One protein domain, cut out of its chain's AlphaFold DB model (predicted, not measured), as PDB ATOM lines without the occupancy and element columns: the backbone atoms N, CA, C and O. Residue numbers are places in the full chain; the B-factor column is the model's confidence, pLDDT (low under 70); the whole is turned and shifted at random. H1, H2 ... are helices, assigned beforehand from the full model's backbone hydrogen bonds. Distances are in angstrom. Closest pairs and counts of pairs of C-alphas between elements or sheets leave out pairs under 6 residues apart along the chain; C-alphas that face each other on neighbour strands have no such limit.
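This is residues 532 to 576 of the 811 residues of a protein of Fistulifera solaris (UniProt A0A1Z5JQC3). Three short helices make a loose triangle in a small rounded body, with H2 and the following H3 set about perpendicular as an L with a tight link at its corner, and the brief H1 at the third point. A long stretch with no named element, residues 541 to 554, winds over one side of this triangle, and the first residues, 532 to 536, lie on its other side. The printed part has 45 residues with three named helices, in the order H1, H2, H3, and no named strand; the class is all helix, though under half of the residues, 20 of 45, are in named elements. The whole is compact, with a radius of gyration of the C-alphas of 9.0 A and spans of 22 by 20 by 16 A.

The printed part begins at Ser 532, whose C-alpha is at (140.029, 157.526, 86.333). H1 is residues 537 to 540, 5.0 A from first to last C-alpha, beginning at C-alpha 537 at (136.415, 150.521, 85.443). H2, the longest helix, is residues 555 to 563 and measures 12.3 A. H3 is residues 568 to 574 and measures 9.8 A, ending at C-alpha 574 at (143.847, 148.637, 92.079).

H1 is close to H2 but not clearly touching it; the closest C-alphas are those of Met 540 and Cys 557, 7.7 A apart. H1 is also close to H3 but not clearly touching it, with the C-alphas of Met 540 and Cys 572 the closest at 7.5 A. H2 and H3 are close but not clearly touching, and the closest C-alphas, those of Tyr 561 and Ile 568, are 7.1 A apart. The lines of H2 and H3 are about perpendicular, at 86 degrees, and their centres are 14.2 A apart. In H2 and H3 every O i to N i+4 pair is within hydrogen-bond range; H1, with 4 residues, is too short for such a pair, and its one O i to N i+3 pair is within range.

The two C-alphas farthest apart are those of Ser 532 and Arg 551, at 23.8 A, while the first and last printed C-alphas, of Ser 532 and Cys 576, are 11.9 A apart. The printed part has no cut. The link from H1 to H2 is long, with 14 residues, and the C-alphas of this stretch, residues 541 to 554, lie 4 to 12 A from the mean of the C-alphas. The link from H2 to H3 is tight, with 4 residues. The mean pLDDT of the printed part is 84.1, and residues 543 to 544 are under 70.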
ATOM      1  N   SER A 532     140.730 156.472  87.070       77.94
ATOM      2  CA  SER A 532     140.029 157.526  86.333       77.94
ATOM      3  C   SER A 532     140.364 157.532  84.836       77.94
ATOM      4  O   SER A 532     139.555 158.007  84.044       77.94
ATOM      5  N   ALA A 533     141.524 156.996  84.438       80.94
ATOM      6  CA  ALA A 533     141.971 156.919  83.045       80.94
ATOM      7  C   ALA A 533     141.432 155.684  82.296       80.94
ATOM      8  O   ALA A 533     141.635 155.551  81.086       80.94
ATOM      9  N   VAL A 534     140.753 154.782  83.009       84.81
ATOM     10  CA  VAL A 534     140.188 153.543  82.477       84.81
ATOM     11  C   VAL A 534     138.733 153.782  82.082       84.81
ATOM     12  O   VAL A 534     137.932 154.265  82.883       84.81
ATOM     13  N   ASP A 535     138.357 153.426  80.855       82.31
ATOM     14  CA  ASP A 535     136.978 153.597  80.395       82.31
ATOM     15  C   ASP A 535     136.049 152.592  81.097       82.31
ATOM     16  O   ASP A 535     136.044 151.399  80.800       82.31
ATOM     17  N   ASN A 536     135.217 153.100  82.012       84.00
ATOM     18  CA  ASN A 536     134.237 152.328  82.786       84.00
ATOM     19  C   ASN A 536     134.877 151.183  83.612       84.00
ATOM     20  O   ASN A 536     134.592 150.003  83.369       84.00
ATOM     21  N   PRO A 537     135.693 151.511  84.636       81.00
ATOM     22  CA  PRO A 537     136.415 150.521  85.443       81.00
ATOM     23  C   PRO A 537     135.452 149.577  86.172       81.00
ATOM     24  O   PRO A 537     135.717 148.390  86.315       81.00
ATOM     25  N   TYR A 538     134.251 150.054  86.514       77.81
ATOM     26  CA  TYR A 538     133.214 149.228  87.132       77.81
ATOM     27  C   TYR A 538     132.773 148.059  86.236       77.81
ATOM     28  O   TYR A 538     132.383 147.009  86.738       77.81
ATOM     29  N   ARG A 539     132.833 148.210  84.904       85.00
ATOM     30  CA  ARG A 539     132.540 147.127  83.952       85.00
ATOM     31  C   ARG A 539     133.697 146.136  83.831       85.00
ATOM     32  O   ARG A 539     133.435 144.959  83.602       85.00
ATOM     33  N   MET A 540     134.942 146.581  84.025       85.25
ATOM     34  CA  MET A 540     136.114 145.700  84.091       85.25
ATOM     35  C   MET A 540     136.135 144.816  85.334       85.25
ATOM     36  O   MET A 540     136.817 143.802  85.310       85.25
ATOM     37  N   CYS A 541     135.369 145.145  86.372       85.25
ATOM     38  CA  CYS A 541     135.417 144.475  87.674       85.25
ATOM     39  C   CYS A 541     134.180 143.618  87.998       85.25
ATOM     40  O   CYS A 541     133.981 143.246  89.150       85.25
ATOM     41  N   LYS A 542     133.312 143.340  87.015       84.50
ATOM     42  CA  LYS A 542     132.153 142.440  87.185       84.50
ATOM     43  C   LYS A 542     132.550 140.967  87.028       84.50
ATOM     44  O   LYS A 542     133.581 140.654  86.446       84.50
ATOM     45  N   GLU A 543     131.713 140.038  87.473       63.50
ATOM     46  CA  GLU A 543     131.873 138.625  87.099       63.50
ATOM     47  C   GLU A 543     131.815 138.470  85.562       63.50
ATOM     48  O   GLU A 543     130.973 139.084  84.903       63.50
ATOM     49  N   ASN A 544     132.735 137.682  84.989       66.62
ATOM     50  CA  ASN A 544     132.955 137.482  83.542       66.62
ATOM     51  C   ASN A 544     133.438 138.717  82.750       66.62
ATOM     52  O   ASN A 544     133.313 138.783  81.522       66.62
ATOM     53  N   SER A 545     133.988 139.711  83.441       82.94
ATOM     54  CA  SER A 545     134.645 140.877  82.856       82.94
ATOM     55  C   SER A 545     136.101 140.594  82.461       82.94
ATOM     56  O   SER A 545     136.605 139.480  82.564       82.94
ATOM     57  N   CYS A 546     136.807 141.645  82.047       89.38
ATOM     58  CA  CYS A 546     138.208 141.578  81.651       89.38
ATOM     59  C   CYS A 546     139.140 141.181  82.818       89.38
ATOM     60  O   CYS A 546     140.131 140.498  82.601       89.38
ATOM     61  N   CYS A 547     138.813 141.555  84.062       91.00
ATOM     62  CA  CYS A 547     139.633 141.205  85.229       91.00
ATOM     63  C   CYS A 547     139.372 139.804  85.782       91.00
ATOM     64  O   CYS A 547     140.276 139.198  86.344       91.00
ATOM     65  N   SER A 548     138.151 139.289  85.628       81.69
ATOM     66  CA  SER A 548     137.783 137.946  86.090       81.69
ATOM     67  C   SER A 548     137.989 136.870  85.021       81.69
ATOM     68  O   SER A 548     138.103 135.695  85.353       81.69
ATOM     69  N   ASN A 549     138.072 137.252  83.742       83.19
ATOM     70  CA  ASN A 549     138.366 136.345  82.640       83.19
ATOM     71  C   ASN A 549     139.358 136.991  81.645       83.19
ATOM     72  O   ASN A 549     138.933 137.695  80.718       83.19
ATOM     73  N   PRO A 550     140.675 136.724  81.774       73.25
ATOM     74  CA  PRO A 550     141.688 137.267  80.866       73.25
ATOM     75  C   PRO A 550     141.492 136.847  79.396       73.25
ATOM     76  O   PRO A 550     142.009 137.510  78.500       73.25
ATOM     77  N   ARG A 551     140.687 135.807  79.118       73.88
ATOM     78  CA  ARG A 551     140.317 135.352  77.763       73.88
ATOM     79  C   ARG A 551     138.980 135.919  77.261       73.88
ATOM     80  O   ARG A 551     138.495 135.500  76.211       73.88
ATOM     81  N   SER A 552     138.368 136.868  77.975       81.25
ATOM     82  CA  SER A 552     137.105 137.492  77.555       81.25
ATOM     83  C   SER A 552     137.240 138.145  76.175       81.25
ATOM     84  O   SER A 552     137.983 139.109  75.987       81.25
ATOM     85  N   ASN A 553     136.478 137.639  75.205       80.56
ATOM     86  CA  ASN A 553     136.475 138.100  73.816       80.56
ATOM     87  C   ASN A 553     135.430 139.196  73.541       80.56
ATOM     88  O   ASN A 553     135.151 139.506  72.380       80.56
ATOM     89  N   SER A 554     134.838 139.779  74.586       88.50
ATOM     90  CA  SER A 554     133.878 140.865  74.405       88.50
ATOM     91  C   SER A 554     134.552 142.067  73.736       88.50
ATOM     92  O   SER A 554     135.695 142.402  74.050       88.50
ATOM     93  N   GLU A 555     133.838 142.759  72.846       86.69
ATOM     94  CA  GLU A 555     134.358 143.964  72.173       86.69
ATOM     95  C   GLU A 555     134.819 145.046  73.167       86.69
ATOM     96  O   GLU A 555     135.756 145.793  72.899       86.69
ATOM     97  N   PHE A 556     134.217 145.077  74.361       90.81
ATOM     98  CA  PHE A 556     134.659 145.934  75.460       90.81
ATOM     99  C   PHE A 556     136.023 145.512  76.030       90.81
ATOM    100  O   PHE A 556     136.887 146.360  76.213       90.81
ATOM    101  N   CYS A 557     136.252 144.221  76.288       90.81
ATOM    102  CA  CYS A 557     137.548 143.775  76.805       90.81
ATOM    103  C   CYS A 557     138.651 143.871  75.757       90.81
ATOM    104  O   CYS A 557     139.751 144.300  76.085       90.81
ATOM    105  N   LYS A 558     138.348 143.589  74.485       89.06
ATOM    106  CA  LYS A 558     139.296 143.804  73.384       89.06
ATOM    107  C   LYS A 558     139.757 145.260  73.299       89.06
ATOM    108  O   LYS A 558     140.953 145.501  73.152       89.06
ATOM    109  N   SER A 559     138.843 146.228  73.419       90.44
ATOM    110  CA  SER A 559     139.205 147.649  73.344       90.44
ATOM    111  C   SER A 559     140.021 148.110  74.555       90.44
ATOM    112  O   SER A 559     141.006 148.827  74.390       90.44
ATOM    113  N   VAL A 560     139.680 147.636  75.755       88.31
ATOM    114  CA  VAL A 560     140.437 147.898  76.986       88.31
ATOM    115  C   VAL A 560     141.838 147.279  76.922       88.31
ATOM    116  O   VAL A 560     142.816 147.969  77.203       88.31
ATOM    117  N   TYR A 561     141.963 146.018  76.491       90.56
ATOM    118  CA  TYR A 561     143.255 145.348  76.318       90.56
ATOM    119  C   TYR A 561     144.117 146.018  75.257       90.56
ATOM    120  O   TYR A 561     145.327 146.110  75.434       90.56
ATOM    121  N   ALA A 562     143.518 146.513  74.172       89.50
ATOM    122  CA  ALA A 562     144.245 147.253  73.150       89.50
ATOM    123  C   ALA A 562     144.757 148.608  73.666       89.50
ATOM    124  O   ALA A 562     145.857 149.014  73.295       89.50
ATOM    125  N   LYS A 563     143.981 149.288  74.524       92.88
ATOM    126  CA  LYS A 563     144.285 150.628  75.048       92.88
ATOM    127  C   LYS A 563     145.265 150.622  76.229       92.88
ATOM    128  O   LYS A 563     146.039 151.562  76.359       92.88
ATOM    129  N   HIS A 564     145.249 149.576  77.057       90.81
ATOM    130  CA  HIS A 564     146.022 149.483  78.305       90.81
ATOM    131  C   HIS A 564     146.944 148.248  78.343       90.81
ATOM    132  O   HIS A 564     147.048 147.568  79.367       90.81
ATOM    133  N   LYS A 565     147.584 147.910  77.213       83.25
ATOM    134  CA  LYS A 565     148.524 146.776  77.127       83.25
ATOM    135  C   LYS A 565     149.619 146.905  78.195       83.25
ATOM    136  O   LYS A 565     150.351 147.885  78.189       83.25
ATOM    137  N   GLY A 566     149.748 145.899  79.062       80.75
ATOM    138  CA  GLY A 566     150.770 145.844  80.118       80.75
ATOM    139  C   GLY A 566     150.317 146.335  81.498       80.75
ATOM    140  O   GLY A 566     150.915 145.930  82.486       80.75
ATOM    141  N   ASP A 567     149.224 147.099  81.589       88.75
ATOM    142  CA  ASP A 567     148.728 147.649  82.864       88.75
ATOM    143  C   ASP A 567     147.468 146.949  83.386       88.75
ATOM    144  O   ASP A 567     146.960 147.295  84.449       88.75
ATOM    145  N   ILE A 568     146.945 145.953  82.665       89.81
ATOM    146  CA  ILE A 568     145.682 145.278  83.008       89.81
ATOM    147  C   ILE A 568     145.716 144.679  84.415       89.81
ATOM    148  O   ILE A 568     144.749 144.817  85.155       89.81
ATOM    149  N   GLU A 569     146.833 144.079  84.815       82.81
ATOM    150  CA  GLU A 569     146.988 143.480  86.142       82.81
ATOM    151  C   GLU A 569     146.975 144.536  87.254       82.81
ATOM    152  O   GLU A 569     146.267 144.384  88.248       82.81
ATOM    153  N   SER A 570     147.628 145.681  87.027       84.12
ATOM    154  CA  SER A 570     147.516 146.839  87.915       84.12
ATOM    155  C   SER A 570     146.087 147.404  87.933       84.12
ATOM    156  O   SER A 570     145.598 147.788  88.991       84.12
ATOM    157  N   ILE A 571     145.375 147.460  86.802       88.56
ATOM    158  CA  ILE A 571     143.979 147.936  86.768       88.56
ATOM    159  C   ILE A 571     143.082 147.006  87.589       88.56
ATOM    160  O   ILE A 571     142.277 147.473  88.389       88.56
ATOM    161  N   CYS A 572     143.226 145.695  87.432       89.44
ATOM    162  CA  CYS A 572     142.393 144.717  88.123       89.44
ATOM    163  C   CYS A 572     142.684 144.636  89.626       89.44
ATOM    164  O   CYS A 572     141.759 144.478  90.423       89.44
ATOM    165  N   GLN A 573     143.941 144.842  90.018       83.62
ATOM    166  CA  GLN A 573     144.344 144.883  91.419       83.62
ATOM    167  C   GLN A 573     143.898 146.176  92.118       83.62
ATOM    168  O   GLN A 573     143.486 146.140  93.274       83.62
ATOM    169  N   TYR A 574     143.979 147.324  91.434       80.81
ATOM    170  CA  TYR A 574     143.847 148.637  92.079       80.81
ATOM    171  C   TYR A 574     142.563 149.401  91.762       80.81
ATOM    172  O   TYR A 574     142.235 150.346  92.481       80.81
ATOM    173  N   CYS A 575     141.856 149.042  90.692       85.25
ATOM    174  CA  CYS A 575     140.641 149.731  90.252       85.25
ATOM    175  C   CYS A 575     139.367 148.924  90.476       85.25
ATOM    176  O   CYS A 575     138.268 149.466  90.322       85.25
ATOM    177  N   CYS A 576     139.505 147.660  90.871       84.12
ATOM    178  CA  CYS A 576     138.392 146.835  91.298       84.12
ATOM    179  C   CYS A 576     138.157 146.952  92.799       84.12
ATOM    180  O   CYS A 576     139.075 147.110  93.595       84.12
TER     181      CYS A 576